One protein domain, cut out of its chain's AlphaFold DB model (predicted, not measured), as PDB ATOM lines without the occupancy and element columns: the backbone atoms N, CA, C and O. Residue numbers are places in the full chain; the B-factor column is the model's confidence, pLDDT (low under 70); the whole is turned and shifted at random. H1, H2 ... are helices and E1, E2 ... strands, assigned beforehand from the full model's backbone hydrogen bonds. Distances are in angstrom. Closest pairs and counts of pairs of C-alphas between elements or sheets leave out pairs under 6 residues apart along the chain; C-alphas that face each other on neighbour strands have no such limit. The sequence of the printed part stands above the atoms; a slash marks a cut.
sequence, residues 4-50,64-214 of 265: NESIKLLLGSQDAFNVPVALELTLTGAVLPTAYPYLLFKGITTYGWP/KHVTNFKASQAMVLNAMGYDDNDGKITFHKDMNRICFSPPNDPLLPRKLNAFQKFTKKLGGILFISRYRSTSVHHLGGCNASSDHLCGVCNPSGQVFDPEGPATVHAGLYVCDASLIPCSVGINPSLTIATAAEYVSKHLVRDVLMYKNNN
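AT A GLANCE: This is residues 4 to 50 and 64 to 214 of the 265 residues of an uncharacterized protein of Juglans regia (UniProt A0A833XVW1). This is a loose, elongated row of three small antiparallel sheets: at one end the sheet E3 E2 E6 with helix H3 packed over one face, then the sheet E1 E4 E5, and toward the other end the hairpin E7 and E8 near the long helix H4. Residues 208 to 214 of H4, residues 37 to 50 with the small H2, and residues 64 to 71 stick out from the body. The printed part has 198 residues with four named helices and eight named strands, in the order H1 E1 E2 H2 E3 E4 E5 H3 E6 E7 E8 H4; the class is mixed, helices and strands, with under half of the residues in named elements. The radius of gyration of the C-alphas is 23.2 A, and they span 79 by 38 by 33 A.

IN THESE COORDINATES: The printed part begins with H1, residues 4 to 10, whose C-alpha 4 is at (33.472, 17.940, -58.498). E1 is residues 16 to 23, 20.7 A from first to last C-alpha, and E2 is residues 29 to 33, 13.4 A. H2 is residues 42 to 45, and after the cut comes E3, residues 75 to 77. E4 is residues 87 to 92, 16.1 A long, and E5 is residues 97 to 101, 13.0 A. H3, residues 108 to 121, measures 20.2 A and begins with C-alpha 108 at (21.359, 32.019, -23.174). E6 is residues 124 to 128, 12.8 A. E7 is residues 158 to 160 and E8 residues 168 to 173. H4, residues 189 to 214, is the longest helix at 37.3 A and ends with C-alpha 214 at (58.974, 6.836, -54.077).

HOW THE PARTS SIT: In the sheet E1 E4 E5, E4 is the inner strand and is antiparallel to both neighbours. N 21 and O 87 of E1 and E4 are 2.8 A apart, within hydrogen-bond range. E4 and E5 form a hairpin, with N 90 and O 99 at 2.9 A. Residues 22 to 23 of E1 also pair, antiparallel, with residues 138 to 139. H1 is not on this sheet. In the sheet E3 E2 E6, E2 is the inner strand, again antiparallel to both: N 31 and O 75 are 3.0 A apart, and N 125 and O 32 are 2.7 A apart. H3 is on this sheet at a height over the sheet of 9.5 A, over E2 and E6, and together they form two layers, a helix on one face of a sheet. H3 runs along the strands, at 17 degrees to E2 on the local plane; its closest C-alphas to E6 are those of Thr 119 and Leu 126, 5.9 A. H2 is not on this sheet and is apart from H3. E7 and E8 form an antiparallel hairpin, with N 169 and O 159 at 2.9 A. The closest C-alphas of E8 and H4, Tyr 173 and Leu 203, are 7.9 A apart, while E7 and H4 are only just apart at 8.2 A. In H1, H3 and H4 every O i to N i+4 pair is within hydrogen-bond range; H2 is too short for such a pair, and its one O i to N i+3 pair is not within range.

THE WHOLE: The two C-alphas farthest apart, those of Thr 67 and Asn 214, are 79.4 A apart. Without the stretches that stand free, the body has 169 residues and spans 67 by 39 by 25 A. Residues 51 to 63 are not printed, and C-alphas 50 and 64 are 22.9 A apart across the cut. The links E6 to E7, 29 residues, and E8 to H4, 15 residues, are long. The mean pLDDT of the printed part is 72.0; it is under 70 at residues 4 to 50, 64 to 74, 129 to 136 and 164 to 166.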
ATOM      1  N   ASN A   4      34.601  18.853 -58.716       26.36
ATOM      2  CA  ASN A   4      33.472  17.940 -58.498       26.36
ATOM      3  C   ASN A   4      33.859  16.553 -57.948       26.36
ATOM      4  O   ASN A   4      33.000  15.893 -57.374       26.36
ATOM      5  N   GLU A   5      35.098  16.088 -58.132       27.67
ATOM      6  CA  GLU A   5      35.539  14.771 -57.630       27.67
ATOM      7  C   GLU A   5      35.840  14.819 -56.121       27.67
ATOM      8  O   GLU A   5      35.463  13.912 -55.389       27.67
ATOM      9  N   SER A   6      36.418  15.919 -55.624       30.19
ATOM     10  CA  SER A   6      36.721  16.109 -54.195       30.19
ATOM     11  C   SER A   6      35.457  16.238 -53.341       30.19
ATOM     12  O   SER A   6      35.402  15.732 -52.226       30.19
ATOM     13  N   ILE A   7      34.414  16.865 -53.894       32.38
ATOM     14  CA  ILE A   7      33.091  16.920 -53.270       32.38
ATOM     15  C   ILE A   7      32.422  15.537 -53.312       32.38
ATOM     16  O   ILE A   7      31.827  15.138 -52.327       32.38
ATOM     17  N   LYS A   8      32.562  14.757 -54.392       30.11
ATOM     18  CA  LYS A   8      32.060  13.370 -54.444       30.11
ATOM     19  C   LYS A   8      32.690  12.446 -53.394       30.11
ATOM     20  O   LYS A   8      31.996  11.559 -52.920       30.11
ATOM     21  N   LEU A   9      33.964  12.651 -53.050       38.78
ATOM     22  CA  LEU A   9      34.667  11.869 -52.023       38.78
ATOM     23  C   LEU A   9      34.172  12.176 -50.597       38.78
ATOM     24  O   LEU A   9      34.119  11.277 -49.772       38.78
ATOM     25  N   LEU A  10      33.743  13.415 -50.325       37.16
ATOM     26  CA  LEU A  10      33.100  13.808 -49.058       37.16
ATOM     27  C   LEU A  10      31.581  13.540 -49.037       37.16
ATOM     28  O   LEU A  10      30.997  13.367 -47.972       37.16
ATOM     29  N   LEU A  11      30.932  13.509 -50.206       39.78
ATOM     30  CA  LEU A  11      29.490  13.329 -50.390       39.78
ATOM     31  C   LEU A  11      29.145  11.899 -50.825       39.78
ATOM     32  O   LEU A  11      28.559  11.715 -51.897       39.78
ATOM     33  N   GLY A  12      29.467  10.891 -50.006       33.94
ATOM     34  CA  GLY A  12      28.907   9.540 -50.173       33.94
ATOM     35  C   GLY A  12      27.410   9.587 -50.523       33.94
ATOM     36  O   GLY A  12      26.744  10.570 -50.211       33.94
ATOM     37  N   SER A  13      26.899   8.566 -51.219       35.41
ATOM     38  CA  SER A  13      25.593   8.481 -51.911       35.41
ATOM     39  C   SER A  13      24.329   8.680 -51.044       35.41
ATOM     40  O   SER A  13      23.428   7.844 -51.049       35.41
ATOM     41  N   GLN A  14      24.256   9.759 -50.275       36.25
ATOM     42  CA  GLN A  14      23.187  10.107 -49.359       36.25
ATOM     43  C   GLN A  14      22.553  11.426 -49.802       36.25
ATOM     44  O   GLN A  14      23.238  12.401 -50.116       36.25
ATOM     45  N   ASP A  15      21.222  11.450 -49.802       34.44
ATOM     46  CA  ASP A  15      20.404  12.564 -50.298       34.44
ATOM     47  C   ASP A  15      20.399  13.789 -49.356       34.44
ATOM     48  O   ASP A  15      19.904  14.867 -49.701       34.44
ATOM     49  N   ALA A  16      21.008  13.651 -48.173       29.30
ATOM     50  CA  ALA A  16      21.242  14.712 -47.201       29.30
ATOM     51  C   ALA A  16      22.504  14.413 -46.371       29.30
ATOM     52  O   ALA A  16      22.651  13.313 -45.844       29.30
ATOM     53  N   PHE A  17      23.394  15.399 -46.219       38.53
ATOM     54  CA  PHE A  17      24.593  15.295 -45.375       38.53
ATOM     55  C   PHE A  17      24.412  16.128 -44.105       38.53
ATOM     56  O   PHE A  17      24.084  17.306 -44.206       38.53
ATOM     57  N   ASN A  18      24.595  15.525 -42.928       30.92
ATOM     58  CA  ASN A  18      24.443  16.194 -41.636       30.92
ATOM     59  C   ASN A  18      25.804  16.504 -41.035       30.92
ATOM     60  O   ASN A  18      26.598  15.604 -40.782       30.92
ATOM     61  N   VAL A  19      26.018  17.776 -40.739       37.66
ATOM     62  CA  VAL A  19      27.255  18.258 -40.150       37.66
ATOM     63  C   VAL A  19      26.972  18.807 -38.758       37.66
ATOM     64  O   VAL A  19      26.215  19.778 -38.679       37.66
ATOM     65  N   PRO A  20      27.542  18.236 -37.679       30.09
ATOM     66  CA  PRO A  20      27.464  18.842 -36.357       30.09
ATOM     67  C   PRO A  20      28.232  20.167 -36.358       30.09
ATOM     68  O   PRO A  20      29.405  20.214 -36.725       30.09
ATOM     69  N   VAL A  21      27.559  21.243 -35.964       31.66
ATOM     70  CA  VAL A  21      28.123  22.591 -35.884       31.66
ATOM     71  C   VAL A  21      27.989  23.092 -34.461       31.66
ATOM     72  O   VAL A  21      26.898  23.087 -33.889       31.66
ATOM     73  N   ALA A  22      29.100  23.572 -33.921       30.62
ATOM     74  CA  ALA A  22      29.113  24.363 -32.711       30.62
ATOM     75  C   ALA A  22      29.005  25.848 -33.081       30.62
ATOM     76  O   ALA A  22      29.692  26.360 -33.969       30.62
ATOM     77  N   LEU A  23      28.093  26.534 -32.412       37.34
ATOM     78  CA  LEU A  23      27.703  27.913 -32.610       37.34
ATOM     79  C   LEU A  23      28.000  28.714 -31.349       37.34
ATOM     80  O   LEU A  23      27.277  28.686 -30.351       37.34
ATOM     81  N   GLU A  24      29.008  29.568 -31.422       34.88
ATOM     82  CA  GLU A  24      29.197  30.518 -30.337       34.88
ATOM     83  C   GLU A  24      28.225  31.678 -30.501       34.88
ATOM     84  O   GLU A  24      28.378  32.554 -31.361       34.88
ATOM     85  N   LEU A  25      27.182  31.684 -29.683       36.91
ATOM     86  CA  LEU A  25      26.205  32.758 -29.689       36.91
ATOM     87  C   LEU A  25      26.851  34.074 -29.273       36.91
ATOM     88  O   LEU A  25      27.314  34.218 -28.147       36.91
ATOM     89  N   THR A  26      26.818  35.031 -30.195       30.02
ATOM     90  CA  THR A  26      27.114  36.446 -29.975       30.02
ATOM     91  C   THR A  26      25.778  37.156 -29.787       30.02
ATOM     92  O   THR A  26      25.039  37.389 -30.744       30.02
ATOM     93  N   LEU A  27      25.432  37.494 -28.545       33.59
ATOM     94  CA  LEU A  27      24.332  38.424 -28.296       33.59
ATOM     95  C   LEU A  27      24.877  39.847 -28.353       33.59
ATOM     96  O   LEU A  27      25.513  40.288 -27.403       33.59
ATOM     97  N   THR A  28      24.582  40.579 -29.425       30.36
ATOM     98  CA  THR A  28      24.775  42.033 -29.474       30.36
ATOM     99  C   THR A  28      23.575  42.736 -28.843       30.36
ATOM    100  O   THR A  28      22.499  42.811 -29.441       30.36
ATOM    101  N   GLY A  29      23.747  43.241 -27.623       29.80
ATOM    102  CA  GLY A  29      22.799  44.151 -26.975       29.80
ATOM    103  C   GLY A  29      23.274  45.598 -27.074       29.80
ATOM    104  O   GLY A  29      24.476  45.843 -27.076       29.80
ATOM    105  N   ALA A  30      22.356  46.564 -27.126       36.56
ATOM    106  CA  ALA A  30      22.694  47.982 -26.995       36.56
ATOM    107  C   ALA A  30      22.048  48.570 -25.735       36.56
ATOM    108  O   ALA A  30      20.860  48.354 -25.493       36.56
ATOM    109  N   VAL A  31      22.819  49.318 -24.944       35.75
ATOM    110  CA  VAL A  31      22.306  50.074 -23.789       35.75
ATOM    111  C   VAL A  31      22.021  51.514 -24.215       35.75
ATOM    112  O   VAL A  31      22.921  52.195 -24.704       35.75
ATOM    113  N   LEU A  32      20.780  51.982 -24.040       42.00
ATOM    114  CA  LEU A  32      20.360  53.365 -24.328       42.00
ATOM    115  C   LEU A  32      19.936  54.093 -23.037       42.00
ATOM    116  O   LEU A  32      19.179  53.515 -22.264       42.00
ATOM    117  N   PRO A  33      20.360  55.340 -22.771       33.06
ATOM    118  CA  PRO A  33      19.955  56.063 -21.563       33.06
ATOM    119  C   PRO A  33      18.454  56.412 -21.544       33.06
ATOM    120  O   PRO A  33      17.836  56.659 -22.579       33.06
ATOM    121  N   THR A  34      17.880  56.454 -20.339       38.94
ATOM    122  CA  THR A  34      16.437  56.563 -20.035       38.94
ATOM    123  C   THR A  34      15.777  57.895 -20.418       38.94
ATOM    124  O   THR A  34      14.560  57.952 -20.558       38.94
ATOM    125  N   ALA A  35      16.540  58.967 -20.633       36.03
ATOM    126  CA  ALA A  35      16.008  60.321 -20.829       36.03
ATOM    127  C   ALA A  35      15.594  60.663 -22.282       36.03
ATOM    128  O   ALA A  35      15.703  61.818 -22.688       36.03
ATOM    129  N   TYR A  36      15.160  59.694 -23.099       36.56
ATOM    130  CA  TYR A  36      14.934  59.919 -24.535       36.56
ATOM    131  C   TYR A  36      13.435  59.919 -24.919       36.56
ATOM    132  O   TYR A  36      12.834  58.847 -25.014       36.56
ATOM    133  N   PRO A  37      12.814  61.080 -25.220       40.66
ATOM    134  CA  PRO A  37      11.394  61.183 -25.581       40.66
ATOM    135  C   PRO A  37      11.095  60.799 -27.050       40.66
ATOM    136  O   PRO A  37      10.155  61.302 -27.654       40.66
ATOM    137  N   TYR A  38      11.880  59.900 -27.658       43.19
ATOM    138  CA  TYR A  38      11.806  59.573 -29.097       43.19
ATOM    139  C   TYR A  38      11.228  58.176 -29.401       43.19
ATOM    140  O   TYR A  38      11.343  57.672 -30.521       43.19
ATOM    141  N   LEU A  39      10.590  57.532 -28.416       44.56
ATOM    142  CA  LEU A  39       9.961  56.208 -28.563       44.56
ATOM    143  C   LEU A  39       8.852  56.159 -29.634       44.56
ATOM    144  O   LEU A  39       8.556  55.080 -30.134       44.56
ATOM    145  N   LEU A  40       8.300  57.304 -30.050       44.56
ATOM    146  CA  LEU A  40       7.282  57.385 -31.109       44.56
ATOM    147  C   LEU A  40       7.844  57.299 -32.541       44.56
ATOM    148  O   LEU A  40       7.123  56.891 -33.443       44.56
ATOM    149  N   PHE A  41       9.120  57.627 -32.767       43.00
ATOM    150  CA  PHE A  41       9.693  57.707 -34.124       43.00
ATOM    151  C   PHE A  41      10.684  56.578 -34.458       43.00
ATOM    152  O   PHE A  41      10.990  56.332 -35.625       43.00
ATOM    153  N   LYS A  42      11.184  55.846 -33.454       41.12
ATOM    154  CA  LYS A  42      12.307  54.904 -33.627       41.12
ATOM    155  C   LYS A  42      11.938  53.516 -34.171       41.12
ATOM    156  O   LYS A  42      12.838  52.756 -34.533       41.12
ATOM    157  N   GLY A  43      10.641  53.208 -34.282       37.00
ATOM    158  CA  GLY A  43      10.168  52.054 -35.057       37.00
ATOM    159  C   GLY A  43      10.530  52.165 -36.541       37.00
ATOM    160  O   GLY A  43      10.681  51.151 -37.209       37.00
ATOM    161  N   ILE A  44      10.749  53.390 -37.026       43.97
ATOM    162  CA  ILE A  44      10.947  53.669 -38.443       43.97
ATOM    163  C   ILE A  44      12.447  53.821 -38.793       43.97
ATOM    164  O   ILE A  44      12.862  53.512 -39.900       43.97
ATOM    165  N   THR A  45      13.316  54.221 -37.851       43.84
ATOM    166  CA  THR A  45      14.743  54.510 -38.142       43.84
ATOM    167  C   THR A  45      15.687  53.306 -38.061       43.84
ATOM    168  O   THR A  45      16.847  53.431 -38.437       43.84
ATOM    169  N   THR A  46      15.251  52.174 -37.500       43.78
ATOM    170  CA  THR A  46      16.155  51.051 -37.143       43.78
ATOM    171  C   THR A  46      15.940  49.801 -38.008       43.78
ATOM    172  O   THR A  46      16.764  48.896 -38.002       43.78
ATOM    173  N   TYR A  47      14.865  49.772 -38.793       40.00
ATOM    174  CA  TYR A  47      14.562  48.757 -39.799       40.00
ATOM    175  C   TYR A  47      14.121  49.529 -41.047       40.00
ATOM    176  O   TYR A  47      13.320  50.446 -40.910       40.00
ATOM    177  N   GLY A  48      14.727  49.256 -42.206       33.97
ATOM    178  CA  GLY A  48      14.745  50.146 -43.380       33.97
ATOM    179  C   GLY A  48      13.444  50.903 -43.689       33.97
ATOM    180  O   GLY A  48      12.352  50.342 -43.655       33.97
ATOM    181  N   TRP A  49      13.579  52.190 -44.025       35.69
ATOM    182  CA  TRP A  49      12.458  53.018 -44.474       35.69
ATOM    183  C   TRP A  49      11.916  52.490 -45.815       35.69
ATOM    184  O   TRP A  49      12.719  52.103 -46.670       35.69
ATOM    185  N   PRO A  50      10.594  52.534 -46.063       36.69
ATOM    186  CA  PRO A  50      10.068  52.412 -47.416       36.69
ATOM    187  C   PRO A  50      10.746  53.457 -48.312       36.69
ATOM    188  O   PRO A  50      10.888  54.620 -47.925       36.69
ATOM    189  N   LYS A  64      19.329  67.931 -34.440       53.66
ATOM    190  CA  LYS A  64      20.353  67.451 -33.489       53.66
ATOM    191  C   LYS A  64      21.485  68.459 -33.286       53.66
ATOM    192  O   LYS A  64      21.911  68.664 -32.152       53.66
ATOM    193  N   HIS A  65      21.943  69.104 -34.361       56.00
ATOM    194  CA  HIS A  65      23.003  70.111 -34.283       56.00
ATOM    195  C   HIS A  65      22.553  71.406 -33.597       56.00
ATOM    196  O   HIS A  65      23.319  71.982 -32.830       56.00
ATOM    197  N   VAL A  66      21.313  71.846 -33.830       54.66
ATOM    198  CA  VAL A  66      20.755  73.076 -33.240       54.66
ATOM    199  C   VAL A  66      20.407  72.902 -31.755       54.66
ATOM    200  O   VAL A  66      20.420  73.867 -30.999       54.66
ATOM    201  N   THR A  67      20.132  71.675 -31.308       53.97
ATOM    202  CA  THR A  67      19.650  71.396 -29.943       53.97
ATOM    203  C   THR A  67      20.743  70.971 -28.948       53.97
ATOM    204  O   THR A  67      20.428  70.661 -27.802       53.97
ATOM    205  N   ASN A  68      22.025  70.985 -29.343       45.62
ATOM    206  CA  ASN A  68      23.183  70.653 -28.493       45.62
ATOM    207  C   ASN A  68      23.043  69.307 -27.736       45.62
ATOM    208  O   ASN A  68      23.568  69.129 -26.634       45.62
ATOM    209  N   PHE A  69      22.306  68.348 -28.314       49.88
ATOM    210  CA  PHE A  69      22.138  67.020 -27.726       49.88
ATOM    211  C   PHE A  69      23.484  66.290 -27.751       49.88
ATOM    212  O   PHE A  69      24.027  66.000 -28.818       49.88
ATOM    213  N   LYS A  70      24.016  65.971 -26.565       47.91
ATOM    214  CA  LYS A  70      25.209  65.127 -26.411       47.91
ATOM    215  C   LYS A  70      25.028  63.826 -27.199       47.91
ATOM    216  O   LYS A  70      23.958  63.215 -27.151       47.91
ATOM    217  N   ALA A  71      26.087  63.405 -27.896       48.72
ATOM    218  CA  ALA A  71      26.150  62.118 -28.579       48.72
ATOM    219  C   ALA A  71      25.619  61.006 -27.661       48.72
ATOM    220  O   ALA A  71      26.001  60.928 -26.490       48.72
ATOM    221  N   SER A  72      24.709  60.172 -28.169       53.38
ATOM    222  CA  SER A  72      24.170  59.067 -27.382       53.38
ATOM    223  C   SER A  72      25.318  58.151 -26.967       53.38
ATOM    224  O   SER A  72      25.987  57.591 -27.835       53.38
ATOM    225  N   GLN A  73      25.531  57.973 -25.664       63.47
ATOM    226  CA  GLN A  73      26.470  56.985 -25.126       63.47
ATOM    227  C   GLN A  73      25.871  55.579 -25.259       63.47
ATOM    228  O   GLN A  73      25.503  54.941 -24.277       63.47
ATOM    229  N   ALA A  74      25.694  55.127 -26.500       67.75
ATOM    230  CA  ALA A  74      25.294  53.764 -26.785       67.75
ATOM    231  C   ALA A  74      26.493  52.839 -26.548       67.75
ATOM    232  O   ALA A  74      27.603  53.120 -26.998       67.75
ATOM    233  N   MET A  75      26.260  51.733 -25.852       74.94
ATOM    234  CA  MET A  75      27.270  50.709 -25.600       74.94
ATOM    235  C   MET A  75      26.796  49.383 -26.174       74.94
ATOM    236  O   MET A  75      25.655  48.989 -25.927       74.94
ATOM    237  N   VAL A  76      27.683  48.705 -26.902       78.12
ATOM    238  CA  VAL A  76      27.455  47.348 -27.403       78.12
ATOM    239  C   VAL A  76      27.922  46.351 -26.351       78.12
ATOM    240  O   VAL A  76      29.072  46.383 -25.920       78.12
ATOM    241  N   LEU A  77      27.022  45.468 -25.937       76.12
ATOM    242  CA  LEU A  77      27.326  44.318 -25.100       76.12
ATOM    243  C   LEU A  77      27.456  43.106 -26.003       76.12
ATOM    244  O   LEU A  77      26.529  42.834 -26.760       76.12
ATOM    245  N   ASN A  78      28.580  42.400 -25.901       79.12
ATOM    246  CA  ASN A  78      28.778  41.108 -26.538       79.12
ATOM    247  C   ASN A  78      29.047  40.054 -25.460       79.12
ATOM    248  O   ASN A  78      29.849  40.280 -24.554       79.12
ATOM    249  N   ALA A  79      28.363  38.920 -25.549       79.25
ATOM    250  CA  ALA A  79      28.593  37.765 -24.700       79.25
ATOM    251  C   ALA A  79      28.744  36.555 -25.604       79.25
ATOM    252  O   ALA A  79      27.880  36.329 -26.446       79.25
ATOM    253  N   MET A  80      29.820  35.808 -25.377       78.69
ATOM    254  CA  MET A  80      30.121  34.524 -25.998       78.69
ATOM    255  C   MET A  80      30.057  33.440 -24.921       78.69
ATOM    256  O   MET A  80      30.128  33.730 -23.722       78.69
ATOM    257  N   GLY A  81      29.880  32.194 -25.330       82.69
ATOM    258  CA  GLY A  81      29.948  31.058 -24.423       82.69
ATOM    259  C   GLY A  81      29.599  29.763 -25.131       82.69
ATOM    260  O   GLY A  81      29.178  29.793 -26.286       82.69
ATOM    261  N   TYR A  82      29.758  28.667 -24.401       86.38
ATOM    262  CA  TYR A  82      29.457  27.323 -24.876       86.38
ATOM    263  C   TYR A  82      27.983  27.134 -25.229       86.38
ATOM    264  O   TYR A  82      27.101  27.809 -24.682       86.38
ATOM    265  N   ASP A  83      27.772  26.171 -26.110       86.75
ATOM    266  CA  ASP A  83      26.502  25.598 -26.522       86.75
ATOM    267  C   ASP A  83      26.571  24.063 -26.413       86.75
ATOM    268  O   ASP A  83      27.588  23.502 -25.992       86.75
ATOM    269  N   ASP A  84      25.493  23.380 -26.789       87.00
ATOM    270  CA  ASP A  84      25.418  21.919 -26.716       87.00
ATOM    271  C   ASP A  84      26.074  21.208 -27.922       87.00
ATOM    272  O   ASP A  84      26.094  19.979 -27.966       87.00
ATOM    273  N   ASN A  85      26.674  21.946 -28.870       84.00
ATOM    274  CA  ASN A  85      27.315  21.418 -30.091       84.00
ATOM    275  C   ASN A  85      26.393  20.549 -30.976       84.00
ATOM    276  O   ASN A  85      26.864  19.726 -31.760       84.00
ATOM    277  N   ASP A  86      25.076  20.711 -30.852       85.00
ATOM    278  CA  ASP A  86      24.040  19.906 -31.513       85.00
ATOM    279  C   ASP A  86      23.456  20.572 -32.775       85.00
ATOM    280  O   ASP A  86      22.453  20.117 -33.335       85.00
ATOM    281  N   GLY A  87      24.102  21.639 -33.247       84.00
ATOM    282  CA  GLY A  87      23.722  22.385 -34.437       84.00
ATOM    283  C   GLY A  87      23.936  21.552 -35.688       84.00
ATOM    284  O   GLY A  87      24.784  20.663 -35.720       84.00
ATOM    285  N   LYS A  88      23.157  21.817 -36.738       82.94
ATOM    286  CA  LYS A  88      23.226  21.055 -37.988       82.94
ATOM    287  C   LYS A  88      23.216  21.963 -39.201       82.94
ATOM    288  O   LYS A  88      22.327  22.802 -39.344       82.94
ATOM    289  N   ILE A  89      24.174  21.753 -40.098       82.75
ATOM    290  CA  ILE A  89      24.099  22.235 -41.478       82.75
ATOM    291  C   ILE A  89      23.813  21.032 -42.368       82.75
ATOM    292  O   ILE A  89      24.557  20.050 -42.344       82.75
ATOM    293  N   THR A  90      22.745  21.126 -43.155       83.62
ATOM    294  CA  THR A  90      22.341  20.078 -44.091       83.62
ATOM    295  C   THR A  90      22.216  20.652 -45.489       83.62
ATOM    296  O   THR A  90      21.495  21.625 -45.703       83.62
ATOM    297  N   PHE A  91      22.889  20.041 -46.460       85.69
ATOM    298  CA  PHE A  91      22.678  20.356 -47.869       85.69
ATOM    299  C   PHE A  91      21.707  19.347 -48.487       85.69
ATOM    300  O   PHE A  91      22.026  18.168 -48.616       85.69
ATOM    301  N   HIS A  92      20.518  19.817 -48.862       82.06
ATOM    302  CA  HIS A  92      19.529  19.043 -49.605       82.06
ATOM    303  C   HIS A  92      19.789  19.211 -51.095       82.06
ATOM    304  O   HIS A  92      19.481  20.258 -51.675       82.06
ATOM    305  N   LYS A  93      20.350  18.170 -51.708       79.25
ATOM    306  CA  LYS A  93      20.798  18.196 -53.100       79.25
ATOM    307  C   LYS A  93      19.647  18.413 -54.084       79.25
ATOM    308  O   LYS A  93      19.778  19.239 -54.981       79.25
ATOM    309  N   ASP A  94      18.512  17.756 -53.861       85.00
ATOM    310  CA  ASP A  94      17.344  17.821 -54.753       85.00
ATOM    311  C   ASP A  94      16.727  19.219 -54.827       85.00
ATOM    312  O   ASP A  94      16.285  19.671 -55.879       85.00
ATOM    313  N   MET A  95      16.736  19.930 -53.699       81.44
ATOM    314  CA  MET A  95      16.223  21.298 -53.599       81.44
ATOM    315  C   MET A  95      17.316  22.355 -53.782       81.44
ATOM    316  O   MET A  95      17.017  23.546 -53.727       81.44
ATOM    317  N   ASN A  96      18.580  21.936 -53.939       83.88
ATOM    318  CA  ASN A  96      19.759  22.799 -53.896       83.88
ATOM    319  C   ASN A  96      19.712  23.791 -52.712       83.88
ATOM    320  O   ASN A  96      19.956  24.990 -52.867       83.88
ATOM    321  N   ARG A  97      19.327  23.295 -51.530       82.12
ATOM    322  CA  ARG A  97      19.023  24.118 -50.349       82.12
ATOM    323  C   ARG A  97      19.930  23.760 -49.187       82.12
ATOM    324  O   ARG A  97      20.062  22.591 -48.839       82.12
ATOM    325  N   ILE A  98      20.486  24.779 -48.540       78.62
ATOM    326  CA  ILE A  98      21.172  24.634 -47.256       78.62
ATOM    327  C   ILE A  98      20.154  24.894 -46.146       78.62
ATOM    328  O   ILE A  98      19.551  25.965 -46.090       78.62
ATOM    329  N   CYS A  99      19.959  23.912 -45.277       81.81
ATOM    330  CA  CYS A  99      19.201  24.037 -44.040       81.81
ATOM    331  C   CYS A  99      20.181  24.224 -42.884       81.81
ATOM    332  O   CYS A  99      21.176  23.508 -42.787       81.81
ATOM    333  N   PHE A 100      19.883  25.179 -42.009       81.62
ATOM    334  CA  PHE A 100      20.660  25.427 -40.804       81.62
ATOM    335  C   PHE A 100      19.756  25.326 -39.580       81.62
ATOM    336  O   PHE A 100      18.802  26.093 -39.438       81.62
ATOM    337  N   SER A 101      20.091  24.394 -38.700       82.81
ATOM    338  CA  SER A 101      19.502  24.248 -37.378       82.81
ATOM    339  C   SER A 101      20.528  24.740 -36.359       82.81
ATOM    340  O   SER A 101      21.583  24.116 -36.231       82.81
ATOM    341  N   PRO A 102      20.277  25.859 -35.661       78.56
ATOM    342  CA  PRO A 102      21.204  26.338 -34.648       78.56
ATOM    343  C   PRO A 102      21.246  25.355 -33.465       78.56
ATOM    344  O   PRO A 102      20.208  24.777 -33.136       78.56
ATOM    345  N   PRO A 103      22.404  25.190 -32.810       83.00
ATOM    346  CA  PRO A 103      22.508  24.427 -31.578       83.00
ATOM    347  C   PRO A 103      21.755  25.103 -30.436       83.00
ATOM    348  O   PRO A 103      21.482  26.314 -30.442       83.00
ATOM    349  N   ASN A 104      21.457  24.302 -29.425       85.44
ATOM    350  CA  ASN A 104      20.896  24.765 -28.178       85.44
ATOM    351  C   ASN A 104      21.956  25.484 -27.329       85.44
ATOM    352  O   ASN A 104      23.061  24.992 -27.119       85.44
ATOM    353  N   ASP A 105      21.597  26.651 -26.790       84.81
ATOM    354  CA  ASP A 105      22.438  27.408 -25.858       84.81
ATOM    355  C   ASP A 105      21.777  27.454 -24.478       84.81
ATOM    356  O   ASP A 105      20.962  28.348 -24.199       84.81
ATOM    357  N   PRO A 106      22.139  26.529 -23.573       87.06
ATOM    358  CA  PRO A 106      21.579  26.494 -22.225       87.06
ATOM    359  C   PRO A 106      21.993  27.712 -21.383       87.06
ATOM    360  O   PRO A 106      21.364  28.026 -20.366       87.06
ATOM    361  N   LEU A 107      23.043  28.434 -21.784       87.38
ATOM    362  CA  LEU A 107      23.544  29.616 -21.087       87.38
ATOM    363  C   LEU A 107      22.847  30.902 -21.544       87.38
ATOM    364  O   LEU A 107      22.973  31.928 -20.866       87.38
ATOM    365  N   LEU A 108      22.061  30.863 -22.621       84.31
ATOM    366  CA  LEU A 108      21.359  32.019 -23.174       84.31
ATOM    367  C   LEU A 108      20.534  32.792 -22.125       84.31
ATOM    368  O   LEU A 108      20.709  34.012 -22.021       84.31
ATOM    369  N   PRO A 109      19.695  32.156 -21.275       87.12
ATOM    370  CA  PRO A 109      18.953  32.879 -20.240       87.12
ATOM    371  C   PRO A 109      19.870  33.571 -19.224       87.12
ATOM    372  O   PRO A 109      19.560  34.667 -18.751       87.12
ATOM    373  N   ARG A 110      21.024  32.967 -18.904       89.44
ATOM    374  CA  ARG A 110      22.008  33.540 -17.973       89.44
ATOM    375  C   ARG A 110      22.699  34.761 -18.582       89.44
ATOM    376  O   ARG A 110      22.800  35.780 -17.899       89.44
ATOM    377  N   LYS A 111      23.094  34.692 -19.860       86.25
ATOM    378  CA  LYS A 111      23.672  35.816 -20.624       86.25
ATOM    379  C   LYS A 111      22.697  37.003 -20.656       86.25
ATOM    380  O   LYS A 111      23.060  38.123 -20.299       86.25
ATOM    381  N   LEU A 112      21.425  36.739 -20.967       85.94
ATOM    382  CA  LEU A 112      20.366  37.756 -20.992       85.94
ATOM    383  C   LEU A 112      20.130  38.397 -19.617       85.94
ATOM    384  O   LEU A 112      20.034  39.619 -19.514       85.94
ATOM    385  N   ASN A 113      20.085  37.597 -18.550       90.06
ATOM    386  CA  ASN A 113      19.899  38.107 -17.189       90.06
ATOM    387  C   ASN A 113      21.102  38.962 -16.737       90.06
ATOM    388  O   ASN A 113      20.929  40.008 -16.109       90.06
ATOM    389  N   ALA A 114      22.326  38.579 -17.117       90.38
ATOM    390  CA  ALA A 114      23.521  39.383 -16.870       90.38
ATOM    391  C   ALA A 114      23.449  40.742 -17.587       90.38
ATOM    392  O   ALA A 114      23.662  41.778 -16.953       90.38
ATOM    393  N   PHE A 115      23.059  40.759 -18.866       87.25
ATOM    394  CA  PHE A 115      22.854  41.998 -19.623       87.25
ATOM    395  C   PHE A 115      21.779  42.889 -19.004       87.25
ATOM    396  O   PHE A 115      21.980  44.097 -18.890       87.25
ATOM    397  N   GLN A 116      20.665  42.317 -18.544       87.69
ATOM    398  CA  GLN A 116      19.604  43.066 -17.867       87.69
ATOM    399  C   GLN A 116      20.098  43.698 -16.563       87.69
ATOM    400  O   GLN A 116      19.892  44.892 -16.341       87.69
ATOM    401  N   LYS A 117      20.794  42.929 -15.715       91.06
ATOM    402  CA  LYS A 117      21.375  43.435 -14.461       91.06
ATOM    403  C   LYS A 117      22.392  44.545 -14.719       91.06
ATOM    404  O   LYS A 117      22.368  45.559 -14.024       91.06
ATOM    405  N   PHE A 118      23.256  44.362 -15.716       87.50
ATOM    406  CA  PHE A 118      24.261  45.347 -16.104       87.50
ATOM    407  C   PHE A 118      23.612  46.644 -16.594       87.50
ATOM    408  O   PHE A 118      23.899  47.723 -16.083       87.50
ATOM    409  N   THR A 119      22.641  46.522 -17.497       84.38
ATOM    410  CA  THR A 119      21.902  47.659 -18.053       84.38
ATOM    411  C   THR A 119      21.133  48.426 -16.974       84.38
ATOM    412  O   THR A 119      21.194  49.654 -16.934       84.38
ATOM    413  N   LYS A 120      20.481  47.715 -16.040       85.31
ATOM    414  CA  LYS A 120      19.768  48.326 -14.908       85.31
ATOM    415  C   LYS A 120      20.706  49.128 -14.006       85.31
ATOM    416  O   LYS A 120      20.354  50.233 -13.609       85.31
ATOM    417  N   LYS A 121      21.897  48.598 -13.698       90.12
ATOM    418  CA  LYS A 121      22.904  49.310 -12.889       90.12
ATOM    419  C   LYS A 121      23.394  50.595 -13.556       90.12
ATOM    420  O   LYS A 121      23.700  51.550 -12.856       90.12
ATOM    421  N   LEU A 122      23.436  50.622 -14.886       85.50
ATOM    422  CA  LEU A 122      23.821  51.800 -15.665       85.50
ATOM    423  C   LEU A 122      22.666  52.789 -15.898       85.50
ATOM    424  O   LEU A 122      22.871  53.814 -16.539       85.50
ATOM    425  N   GLY A 123      21.450  52.491 -15.421       80.81
ATOM    426  CA  GLY A 123      20.268  53.325 -15.663       80.81
ATOM    427  C   GLY A 123      19.809  53.345 -17.128       80.81
ATOM    428  O   GLY A 123      19.096  54.261 -17.543       80.81
ATOM    429  N   GLY A 124      20.232  52.359 -17.922       79.75
ATOM    430  CA  GLY A 124      19.908  52.265 -19.340       79.75
ATOM    431  C   GLY A 124      18.741  51.327 -19.648       79.75
ATOM    432  O   GLY A 124      18.207  50.630 -18.787       79.75
ATOM    433  N   ILE A 125      18.379  51.290 -20.925       77.50
ATOM    434  CA  ILE A 125      17.383  50.412 -21.533       77.50
ATOM    435  C   ILE A 125      18.137  49.392 -22.377       77.50
ATOM    436  O   ILE A 125      18.928  49.771 -23.243       77.50
ATOM    437  N   LEU A 126      17.894  48.109 -22.117       80.94
ATOM    438  CA  LEU A 126      18.501  47.017 -22.865       80.94
ATOM    439  C   LEU A 126      17.692  46.771 -24.136       80.94
ATOM    440  O   LEU A 126      16.530  46.373 -24.064       80.94
ATOM    441  N   PHE A 127      18.318  46.965 -25.289       77.31
ATOM    442  CA  PHE A 127      17.771  46.559 -26.576       77.31
ATOM    443  C   PHE A 127      18.437  45.257 -27.034       77.31
ATOM    444  O   PHE A 127      19.663  45.187 -27.108       77.31
ATOM    445  N   ILE A 128      17.632  44.240 -27.350       72.69
ATOM    446  CA  ILE A 128      18.076  42.951 -27.897       72.69
ATOM    447  C   ILE A 128      17.337  42.729 -29.217       72.69
ATOM    448  O   ILE A 128      16.117  42.891 -29.278       72.69
ATOM    449  N   SER A 129      18.067  42.364 -30.272       64.44
ATOM    450  CA  SER A 129      17.466  42.023 -31.564       64.44
ATOM    451  C   SER A 129      16.552  40.800 -31.447       64.44
ATOM    452  O   SER A 129      16.859  39.837 -30.743       64.44
ATOM    453  N   ARG A 130      15.434  40.819 -32.183       53.03
ATOM    454  CA  ARG A 130      14.511  39.678 -32.288       53.03
ATOM    455  C   ARG A 130      15.143  38.503 -33.045       53.03
ATOM    456  O   ARG A 130      14.778  37.357 -32.802       53.03
ATOM    457  N   TYR A 131      16.104  38.791 -33.926       53.59
ATOM    458  CA  TYR A 131      16.934  37.791 -34.592       53.59
ATOM    459  C   TYR A 131      18.058  37.402 -33.640       53.59
ATOM    460  O   TYR A 131      19.049  38.112 -33.478       53.59
ATOM    461  N   ARG A 132      17.821  36.297 -32.936       54.25
ATOM    462  CA  ARG A 132      18.538  35.898 -31.723       54.25
ATOM    463  C   ARG A 132      19.957  35.377 -31.950       54.25
ATOM    464  O   ARG A 132      20.626  35.081 -30.970       54.25
ATOM    465  N   SER A 133      20.396  35.226 -33.198       50.88
ATOM    466  CA  SER A 133      21.655  34.552 -33.490       50.88
ATOM    467  C   SER A 133      22.235  35.013 -34.823       50.88
ATOM    468  O   SER A 133      21.815  34.580 -35.890       50.88
ATOM    469  N   THR A 134      23.188  35.933 -34.759       51.69
ATOM    470  CA  THR A 134      24.228  36.065 -35.785       51.69
ATOM    471  C   THR A 134      25.501  35.589 -35.111       51.69
ATOM    472  O   THR A 134      26.300  36.381 -34.625       51.69
ATOM    473  N   SER A 135      25.640  34.272 -34.956       55.66
ATOM    474  CA  SER A 135      26.959  33.754 -34.625       55.66
ATOM    475  C   SER A 135      27.822  33.887 -35.865       55.66
ATOM    476  O   SER A 135      27.441  33.480 -36.958       55.66
ATOM    477  N   VAL A 136      28.976  34.508 -35.681       62.97
ATOM    478  CA  VAL A 136      30.018  34.622 -36.702       62.97
ATOM    479  C   VAL A 136      31.099  33.551 -36.511       62.97
ATOM    480  O   VAL A 136      32.093  33.554 -37.226       62.97
ATOM    481  N   HIS A 137      30.920  32.640 -35.547       75.81
ATOM    482  CA  HIS A 137      31.905  31.648 -35.115       75.81
ATOM    483  C   HIS A 137      31.335  30.233 -35.266       75.81
ATOM    484  O   HIS A 137      31.119  29.524 -34.284       75.81
ATOM    485  N   HIS A 138      31.032  29.844 -36.502       82.19
ATOM    486  CA  HIS A 138      30.640  28.470 -36.799       82.19
ATOM    487  C   HIS A 138      31.892  27.587 -36.752       82.19
ATOM    488  O   HIS A 138      32.835  27.819 -37.511       82.19
ATOM    489  N   LEU A 139      31.893  26.606 -35.855       88.94
ATOM    490  CA  LEU A 139      32.909  25.564 -35.738       88.94
ATOM    491  C   LEU A 139      32.275  24.200 -35.997       88.94
ATOM    492  O   LEU A 139      31.057  24.053 -35.927       88.94
ATOM    493  N   GLY A 140      33.099  23.194 -36.248       89.44
ATOM    494  CA  GLY A 140      32.608  21.861 -36.567       89.44
ATOM    495  C   GLY A 140      32.080  21.776 -37.993       89.44
ATOM    496  O   GLY A 140      32.024  22.768 -38.728       89.44
ATOM    497  N   GLY A 141      31.825  20.562 -38.460       88.81
ATOM    498  CA  GLY A 141      32.016  20.347 -39.883       88.81
ATOM    499  C   GLY A 141      32.486  18.968 -40.256       88.81
ATOM    500  O   GLY A 141      31.751  17.999 -40.440       88.81
ATOM    501  N   CYS A 142      33.799  18.940 -40.337       92.94
ATOM    502  CA  CYS A 142      34.609  17.780 -40.558       92.94
ATOM    503  C   CYS A 142      35.321  17.464 -39.239       92.94
ATOM    504  O   CYS A 142      36.548  17.471 -39.181       92.94
ATOM    505  N   ASN A 143      34.541  17.247 -38.174       93.12
ATOM    506  CA  ASN A 143      35.047  17.128 -36.808       93.12
ATOM    507  C   ASN A 143      36.210  16.132 -36.719       93.12
ATOM    508  O   ASN A 143      36.105  15.002 -37.211       93.12
ATOM    509  N   ALA A 144      37.289  16.556 -36.059       94.69
ATOM    510  CA  ALA A 144      38.388  15.679 -35.694       94.69
ATOM    511  C   ALA A 144      37.943  14.657 -34.635       94.69
ATOM    512  O   ALA A 144      37.301  15.012 -33.645       94.69
ATOM    513  N   SER A 145      38.326  13.398 -34.824       93.19
ATOM    514  CA  SER A 145      37.981  12.266 -33.962       93.19
ATOM    515  C   SER A 145      39.104  11.226 -33.951       93.19
ATOM    516  O   SER A 145      39.959  11.205 -34.836       93.19
ATOM    517  N   SER A 146      39.115  10.346 -32.948       91.12
ATOM    518  CA  SER A 146      39.999   9.173 -32.907       91.12
ATOM    519  C   SER A 146      39.629   8.104 -33.935       91.12
ATOM    520  O   SER A 146      40.487   7.313 -34.320       91.12
ATOM    521  N   ASP A 147      38.371   8.076 -34.370       87.56
ATOM    522  CA  ASP A 147      37.846   7.106 -35.327       87.56
ATOM    523  C   ASP A 147      36.839   7.730 -36.303       87.56
ATOM    524  O   ASP A 147      36.265   8.798 -36.056       87.56
ATOM    525  N   HIS A 148      36.620   7.018 -37.407       88.62
ATOM    526  CA  HIS A 148      35.724   7.404 -38.496       88.62
ATOM    527  C   HIS A 148      34.229   7.259 -38.162       88.62
ATOM    528  O   HIS A 148      33.387   7.668 -38.955       88.62
ATOM    529  N   LEU A 149      33.875   6.647 -37.025       87.69
ATOM    530  CA  LEU A 149      32.481   6.510 -36.587       87.69
ATOM    531  C   LEU A 149      32.013   7.760 -35.836       87.69
ATOM    532  O   LEU A 149      30.830   8.092 -35.870       87.69
ATOM    533  N   CYS A 150      32.938   8.450 -35.169       86.81
ATOM    534  CA  CYS A 150      32.653   9.610 -34.329       86.81
ATOM    535  C   CYS A 150      33.084  10.946 -34.960       86.81
ATOM    536  O   CYS A 150      32.833  12.004 -34.383       86.81
ATOM    537  N   GLY A 151      33.716  10.932 -36.138       89.62
ATOM    538  CA  GLY A 151      34.110  12.147 -36.850       89.62
ATOM    539  C   GLY A 151      34.535  11.897 -38.292       89.62
ATOM    540  O   GLY A 151      34.538  10.770 -38.776       89.62
ATOM    541  N   VAL A 152      34.884  12.981 -38.983       92.94
ATOM    542  CA  VAL A 152      35.214  12.976 -40.421       92.94
ATOM    543  C   VAL A 152      36.721  12.972 -40.643       92.94
ATOM    544  O   VAL A 152      37.205  12.382 -41.605       92.94
ATOM    545  N   CYS A 153      37.467  13.627 -39.754       95.06
ATOM    546  CA  CYS A 153      38.917  13.719 -39.845       95.06
ATOM    547  C   CYS A 153      39.578  13.071 -38.634       95.06
ATOM    548  O   CYS A 153      39.020  13.062 -37.538       95.06
ATOM    549  N   ASN A 154      40.810  12.607 -38.800       94.88
ATOM    550  CA  ASN A 154      41.671  12.306 -37.663       94.88
ATOM    551  C   ASN A 154      42.266  13.605 -37.060       94.88
ATOM    552  O   ASN A 154      42.127  14.683 -37.649       94.88
ATOM    553  N   PRO A 155      42.970  13.550 -35.910       94.88
ATOM    554  CA  PRO A 155      43.535  14.749 -35.280       94.88
ATOM    555  C   PRO A 155      44.599  15.468 -36.124       94.88
ATOM    556  O   PRO A 155      44.859  16.648 -35.905       94.88
ATOM    557  N   SER A 156      45.206  14.779 -37.094       95.94
ATOM    558  CA  SER A 156      46.163  15.352 -38.050       95.94
ATOM    559  C   SER A 156      45.483  16.072 -39.219       95.94
ATOM    560  O   SER A 156      46.173  16.572 -40.105       95.94
ATOM    561  N   GLY A 157      44.148  16.130 -39.230       96.06
ATOM    562  CA  GLY A 157      43.347  16.767 -40.271       96.06
ATOM    563  C   GLY A 157      43.145  15.909 -41.516       96.06
ATOM    564  O   GLY A 157      42.605  16.420 -42.488       96.06
ATOM    565  N   GLN A 158      43.560  14.639 -41.527       95.81
ATOM    566  CA  GLN A 158      43.335  13.738 -42.663       95.81
ATOM    567  C   GLN A 158      41.892  13.237 -42.652       95.81
ATOM    568  O   GLN A 158      41.401  12.818 -41.604       95.81
ATOM    569  N   VAL A 159      41.235  13.241 -43.811       95.06
ATOM    570  CA  VAL A 159      39.856  12.749 -43.941       95.06
ATOM    571  C   VAL A 159      39.850  11.224 -43.899       95.06
ATOM    572  O   VAL A 159      40.601  10.584 -44.639       95.06
ATOM    573  N   PHE A 160      39.016  10.641 -43.040       93.38
ATOM    574  CA  PHE A 160      38.839   9.195 -42.971       93.38
ATOM    575  C   PHE A 160      38.253   8.645 -44.271       93.38
ATOM    576  O   PHE A 160      37.385   9.264 -44.880       93.38
ATOM    577  N   ASP A 161      38.719   7.464 -44.667       89.81
ATOM    578  CA  ASP A 161      38.127   6.694 -45.755       89.81
ATOM    579  C   ASP A 161      37.080   5.731 -45.164       89.81
ATOM    580  O   ASP A 161      37.431   4.906 -44.311       89.81
ATOM    581  N   PRO A 162      35.797   5.831 -45.560       75.81
ATOM    582  CA  PRO A 162      34.733   5.000 -45.002       75.81
ATOM    583  C   PRO A 162      34.843   3.519 -45.393       75.81
ATOM    584  O   PRO A 162      34.248   2.677 -44.719       75.81
ATOM    585  N   GLU A 163      35.587   3.188 -46.452       77.75
ATOM    586  CA  GLU A 163      35.688   1.826 -46.990       77.75
ATOM    587  C   GLU A 163      36.735   0.961 -46.261       77.75
ATOM    588  O   GLU A 163      36.786  -0.254 -46.465       77.75
ATOM    589  N   GLY A 164      37.569   1.548 -45.391       64.56
ATOM    590  CA  GLY A 164      38.638   0.827 -44.700       64.56
ATOM    591  C   GLY A 164      38.779   1.209 -43.221       64.56
ATOM    592  O   GLY A 164      38.945   2.391 -42.905       64.56
ATOM    593  N   PRO A 165      38.783   0.237 -42.284       60.56
ATOM    594  CA  PRO A 165      38.944   0.527 -40.865       60.56
ATOM    595  C   PRO A 165      40.291   1.214 -40.615       60.56
ATOM    596  O   PRO A 165      41.351   0.669 -40.920       60.56
ATOM    597  N   ALA A 166      40.226   2.423 -40.054       66.62
ATOM    598  CA  ALA A 166      41.371   3.280 -39.737       66.62
ATOM    599  C   ALA A 166      42.222   3.736 -40.943       66.62
ATOM    600  O   ALA A 166      43.379   4.122 -40.769       66.62
ATOM    601  N   THR A 167      41.658   3.734 -42.155       85.69
ATOM    602  CA  THR A 167      42.313   4.314 -43.338       85.69
ATOM    603  C   THR A 167      41.868   5.756 -43.587       85.69
ATOM    604  O   THR A 167      40.823   6.198 -43.110       85.69
ATOM    605  N   VAL A 168      42.702   6.519 -44.294       92.38
ATOM    606  CA  VAL A 168      42.457   7.924 -44.649       92.38
ATOM    607  C   VAL A 168      42.603   8.115 -46.153       92.38
ATOM    608  O   VAL A 168      43.402   7.430 -46.796       92.38
ATOM    609  N   HIS A 169      41.886   9.083 -46.715       90.12
ATOM    610  CA  HIS A 169      42.065   9.476 -48.108       90.12
ATOM    611  C   HIS A 169      43.424  10.166 -48.293       90.12
ATOM    612  O   HIS A 169      43.659  11.281 -47.817       90.12
ATOM    613  N   ALA A 170      44.336   9.505 -49.008       85.75
ATOM    614  CA  ALA A 170      45.682  10.018 -49.249       85.75
ATOM    615  C   ALA A 170      45.650  11.404 -49.923       85.75
ATOM    616  O   ALA A 170      45.058  11.589 -50.985       85.75
ATOM    617  N   GLY A 171      46.327  12.378 -49.307       86.88
ATOM    618  CA  GLY A 171      46.425  13.742 -49.833       86.88
ATOM    619  C   GLY A 171      45.217  14.643 -49.554       86.88
ATOM    620  O   GLY A 171      45.252  15.804 -49.959       86.88
ATOM    621  N   LEU A 172      44.181  14.159 -48.858       93.19
ATOM    622  CA  LEU A 172      42.988  14.942 -48.529       93.19
ATOM    623  C   LEU A 172      42.981  15.356 -47.050       93.19
ATOM    624  O   LEU A 172      42.944  14.511 -46.156       93.19
ATOM    625  N   TYR A 173      42.993  16.670 -46.808       95.94
ATOM    626  CA  TYR A 173      43.083  17.255 -45.471       95.94
ATOM    627  C   TYR A 173      42.070  18.382 -45.268       95.94
ATOM    628  O   TYR A 173      41.725  19.097 -46.210       95.94
ATOM    629  N   VAL A 174      41.684  18.593 -44.012       96.12
ATOM    630  CA  VAL A 174      40.913  19.740 -43.525       96.12
ATOM    631  C   VAL A 174      41.751  20.496 -42.494       96.12
ATOM    632  O   VAL A 174      42.370  19.891 -41.622       96.12
ATOM    633  N   CYS A 175      41.793  21.826 -42.595       95.75
ATOM    634  CA  CYS A 175      42.630  22.684 -41.744       95.75
ATOM    635  C   CYS A 175      41.954  24.012 -41.354       95.75
ATOM    636  O   CYS A 175      42.633  24.997 -41.082       95.75
ATOM    637  N   ASP A 176      40.624  24.057 -41.342       94.62
ATOM    638  CA  ASP A 176      39.841  25.244 -40.998       94.62
ATOM    639  C   ASP A 176      38.996  25.025 -39.727       94.62
ATOM    640  O   ASP A 176      39.170  24.056 -38.984       94.62
ATOM    641  N   ALA A 177      38.071  25.949 -39.463       92.44
ATOM    642  CA  ALA A 177      37.136  25.886 -38.341       92.44
ATOM    643  C   ALA A 177      36.297  24.602 -38.294       92.44
ATOM    644  O   ALA A 177      35.868  24.188 -37.215       92.44
ATOM    645  N   SER A 178      36.081  23.968 -39.448       93.38
ATOM    646  CA  SER A 178      35.241  22.784 -39.574       93.38
ATOM    647  C   SER A 178      35.848  21.559 -38.878       93.38
ATOM    648  O   SER A 178      35.125  20.636 -38.517       93.38
ATOM    649  N   LEU A 179      37.164  21.573 -38.635       95.69
ATOM    650  CA  LEU A 179      37.893  20.517 -37.934       95.69
ATOM    651  C   LEU A 179      37.622  20.500 -36.418       95.69
ATOM    652  O   LEU A 179      37.776  19.464 -35.771       95.69
ATOM    653  N   ILE A 180      37.251  21.644 -35.832       94.56
ATOM    654  CA  ILE A 180      37.141  21.819 -34.378       94.56
ATOM    655  C   ILE A 180      35.812  21.214 -33.890       94.56
ATOM    656  O   ILE A 180      34.758  21.716 -34.271       94.56
ATOM    657  N   PRO A 181      35.821  20.174 -33.034       91.31
ATOM    658  CA  PRO A 181      34.627  19.369 -32.759       91.31
ATOM    659  C   PRO A 181      33.648  19.985 -31.748       91.31
ATOM    660  O   PRO A 181      32.618  19.379 -31.458       91.31
ATOM    661  N   CYS A 182      33.968  21.144 -31.170       89.12
ATOM    662  CA  CYS A 182      33.164  21.774 -30.127       89.12
ATOM    663  C   CYS A 182      33.303  23.302 -30.104       89.12
ATOM    664  O   CYS A 182      34.246  23.873 -30.657       89.12
ATOM    665  N   SER A 183      32.368  23.966 -29.424       87.44
ATOM    666  CA  SER A 183      32.427  25.385 -29.107       87.44
ATOM    667  C   SER A 183      33.585  25.645 -28.151       87.44
ATOM    668  O   SER A 183      33.794  24.918 -27.179       87.44
ATOM    669  N   VAL A 184      34.350  26.702 -28.421       88.75
ATOM    670  CA  VAL A 184      35.512  27.073 -27.598       88.75
ATOM    671  C   VAL A 184      35.160  28.147 -26.561       88.75
ATOM    672  O   VAL A 184      35.937  28.414 -25.647       88.75
ATOM    673  N   GLY A 185      33.968  28.740 -26.666       84.19
ATOM    674  CA  GLY A 185      33.405  29.719 -25.738       84.19
ATOM    675  C   GLY A 185      34.051  31.107 -25.815       84.19
ATOM    676  O   GLY A 185      33.737  31.969 -24.991       84.19
ATOM    677  N   ILE A 186      34.941  31.327 -26.783       84.44
ATOM    678  CA  ILE A 186      35.757  32.531 -26.984       84.44
ATOM    679  C   ILE A 186      36.001  32.730 -28.479       84.44
ATOM    680  O   ILE A 186      35.820  31.810 -29.255       84.44
ATOM    681  N   ASN A 187      36.520  33.883 -28.904       88.69
ATOM    682  CA  ASN A 187      36.868  34.068 -30.315       88.69
ATOM    683  C   ASN A 187      37.786  32.930 -30.836       88.69
ATOM    684  O   ASN A 187      38.914  32.796 -30.348       88.69
ATOM    685  N   PRO A 188      37.347  32.150 -31.843       88.56
ATOM    686  CA  PRO A 188      38.042  30.940 -32.251       88.56
ATOM    687  C   PRO A 188      39.217  31.196 -33.191       88.56
ATOM    688  O   PRO A 188      39.913  30.250 -33.543       88.56
ATOM    689  N   SER A 189      39.462  32.439 -33.618       90.50
ATOM    690  CA  SER A 189      40.475  32.754 -34.634       90.50
ATOM    691  C   SER A 189      41.850  32.156 -34.311       90.50
ATOM    692  O   SER A 189      42.464  31.535 -35.180       90.50
ATOM    693  N   LEU A 190      42.310  32.270 -33.060       93.62
ATOM    694  CA  LEU A 190      43.598  31.709 -32.645       93.62
ATOM    695  C   LEU A 190      43.572  30.174 -32.568       93.62
ATOM    696  O   LEU A 190      44.558  29.529 -32.924       93.62
ATOM    697  N   THR A 191      42.453  29.582 -32.147       94.12
ATOM    698  CA  THR A 191      42.275  28.123 -32.131       94.12
ATOM    699  C   THR A 191      42.327  27.555 -33.547       94.12
ATOM    700  O   THR A 191      43.048  26.591 -33.788       94.12
ATOM    701  N   ILE A 192      41.636  28.193 -34.497       94.75
ATOM    702  CA  ILE A 192      41.635  27.811 -35.914       94.75
ATOM    703  C   ILE A 192      43.050  27.912 -36.486       94.75
ATOM    704  O   ILE A 192      43.525  26.965 -37.102       94.75
ATOM    705  N   ALA A 193      43.753  29.020 -36.234       96.75
ATOM    706  CA  ALA A 193      45.131  29.191 -36.691       96.75
ATOM    707  C   ALA A 193      46.070  28.113 -36.119       96.75
ATOM    708  O   ALA A 193      46.891  27.557 -36.846       96.75
ATOM    709  N   THR A 194      45.912  27.775 -34.837       97.25
ATOM    710  CA  THR A 194      46.711  26.737 -34.167       97.25
ATOM    711  C   THR A 194      46.434  25.351 -34.755       97.25
ATOM    712  O   THR A 194      47.370  24.602 -35.034       97.25
ATOM    713  N   ALA A 195      45.162  25.013 -34.986       96.38
ATOM    714  CA  ALA A 195      44.766  23.760 -35.624       96.38
ATOM    715  C   ALA A 195      45.306  23.670 -37.060       96.38
ATOM    716  O   ALA A 195      45.909  22.664 -37.429       96.38
ATOM    717  N   ALA A 196      45.180  24.745 -37.842       97.44
ATOM    718  CA  ALA A 196      45.714  24.821 -39.197       97.44
ATOM    719  C   ALA A 196      47.239  24.625 -39.230       97.44
ATOM    720  O   ALA A 196      47.751  23.847 -40.037       97.44
ATOM    721  N   GLU A 197      47.977  25.275 -38.320       97.50
ATOM    722  CA  GLU A 197      49.426  25.098 -38.200       97.50
ATOM    723  C   GLU A 197      49.776  23.646 -37.838       97.50
ATOM    724  O   GLU A 197      50.675  23.049 -38.439       97.50
ATOM    725  N   TYR A 198      49.048  23.045 -36.896       97.38
ATOM    726  CA  TYR A 198      49.245  21.653 -36.502       97.38
ATOM    727  C   TYR A 198      49.034  20.680 -37.671       97.38
ATOM    728  O   TYR A 198      49.893  19.827 -37.919       97.38
ATOM    729  N   VAL A 199      47.947  20.842 -38.431       97.81
ATOM    730  CA  VAL A 199      47.665  20.050 -39.639       97.81
ATOM    731  C   VAL A 199      48.754  20.256 -40.689       97.81
ATOM    732  O   VAL A 199      49.267  19.287 -41.244       97.81
ATOM    733  N   SER A 200      49.198  21.499 -40.908       96.88
ATOM    734  CA  SER A 200      50.245  21.804 -41.891       96.88
ATOM    735  C   SER A 200      51.560  21.066 -41.599       96.88
ATOM    736  O   SER A 200      52.211  20.567 -42.517       96.88
ATOM    737  N   LYS A 201      51.928  20.911 -40.318       96.50
ATOM    738  CA  LYS A 201      53.115  20.146 -39.904       96.50
ATOM    739  C   LYS A 201      52.987  18.660 -40.233       96.50
ATOM    740  O   LYS A 201      53.998  18.036 -40.549       96.50
ATOM    741  N   HIS A 202      51.788  18.088 -40.142       95.06
ATOM    742  CA  HIS A 202      51.546  16.686 -40.495       95.06
ATOM    743  C   HIS A 202      51.544  16.498 -42.009       95.06
ATOM    744  O   HIS A 202      52.292  15.664 -42.504       95.06
ATOM    745  N   LEU A 203      50.853  17.375 -42.741       95.00
ATOM    746  CA  LEU A 203      50.872  17.395 -44.202       95.00
ATOM    747  C   LEU A 203      52.307  17.416 -44.754       95.00
ATOM    748  O   LEU A 203      52.654  16.614 -45.616       95.00
ATOM    749  N   VAL A 204      53.161  18.315 -44.249       94.81
ATOM    750  CA  VAL A 204      54.563  18.404 -44.692       94.81
ATOM    751  C   VAL A 204      55.323  17.110 -44.400       94.81
ATOM    752  O   VAL A 204      56.071  16.640 -45.256       94.81
ATOM    753  N   ARG A 205      55.133  16.512 -43.217       93.50
ATOM    754  CA  ARG A 205      55.761  15.228 -42.873       93.50
ATOM    755  C   ARG A 205      55.321  14.118 -43.817       93.50
ATOM    756  O   ARG A 205      56.180  13.407 -44.331       93.50
ATOM    757  N   ASP A 206      54.029  14.015 -44.094       91.44
ATOM    758  CA  ASP A 206      53.472  12.965 -44.944       91.44
ATOM    759  C   ASP A 206      53.951  13.104 -46.393       91.44
ATOM    760  O   ASP A 206      54.329  12.115 -47.020       91.44
ATOM    761  N   VAL A 207      54.054  14.337 -46.902       90.19
ATOM    762  CA  VAL A 207      54.641  14.618 -48.223       90.19
ATOM    763  C   VAL A 207      56.119  14.221 -48.280       90.19
ATOM    764  O   VAL A 207      56.553  13.615 -49.260       90.19
ATOM    765  N   LEU A 208      56.908  14.532 -47.246       90.12
ATOM    766  CA  LEU A 208      58.326  14.157 -47.194       90.12
ATOM    767  C   LEU A 208      58.521  12.637 -47.094       90.12
ATOM    768  O   LEU A 208      59.406  12.096 -47.755       90.12
ATOM    769  N   MET A 209      57.686  11.945 -46.317       88.31
ATOM    770  CA  MET A 209      57.698  10.480 -46.225       88.31
ATOM    771  C   MET A 209      57.310   9.837 -47.557       88.31
ATOM    772  O   MET A 209      57.997   8.935 -48.032       88.31
ATOM    773  N   TYR A 210      56.259  10.343 -48.207       85.94
ATOM    774  CA  TYR A 210      55.857   9.889 -49.536       85.94
ATOM    775  C   TYR A 210      56.978  10.081 -50.563       85.94
ATOM    776  O   TYR A 210      57.240   9.180 -51.357       85.94
ATOM    777  N   LYS A 211      57.680  11.221 -50.518       85.00
ATOM    778  CA  LYS A 211      58.841  11.497 -51.371       85.00
ATOM    779  C   LYS A 211      59.938  10.450 -51.180       85.00
ATOM    780  O   LYS A 211      60.400   9.874 -52.160       85.00
ATOM    781  N   ASN A 212      60.347  10.224 -49.932       86.75
ATOM    782  CA  ASN A 212      61.441   9.315 -49.597       86.75
ATOM    783  C   ASN A 212      61.139   7.863 -49.997       86.75
ATOM    784  O   ASN A 212      62.041   7.128 -50.365       86.75
ATOM    785  N   ASN A 213      59.867   7.464 -49.954       83.56
ATOM    786  CA  ASN A 213      59.453   6.107 -50.301       83.56
ATOM    787  C   ASN A 213      59.282   5.874 -51.813       83.56
ATOM    788  O   ASN A 213      59.155   4.725 -52.221       83.56
ATOM    789  N   ASN A 214      59.236   6.931 -52.634       80.56
ATOM    790  CA  ASN A 214      58.974   6.836 -54.077       80.56
ATOM    791  C   ASN A 214      60.093   7.434 -54.956       80.56
ATOM    792  O   ASN A 214      59.884   7.585 -56.158       80.56
TER     793      ASN A 214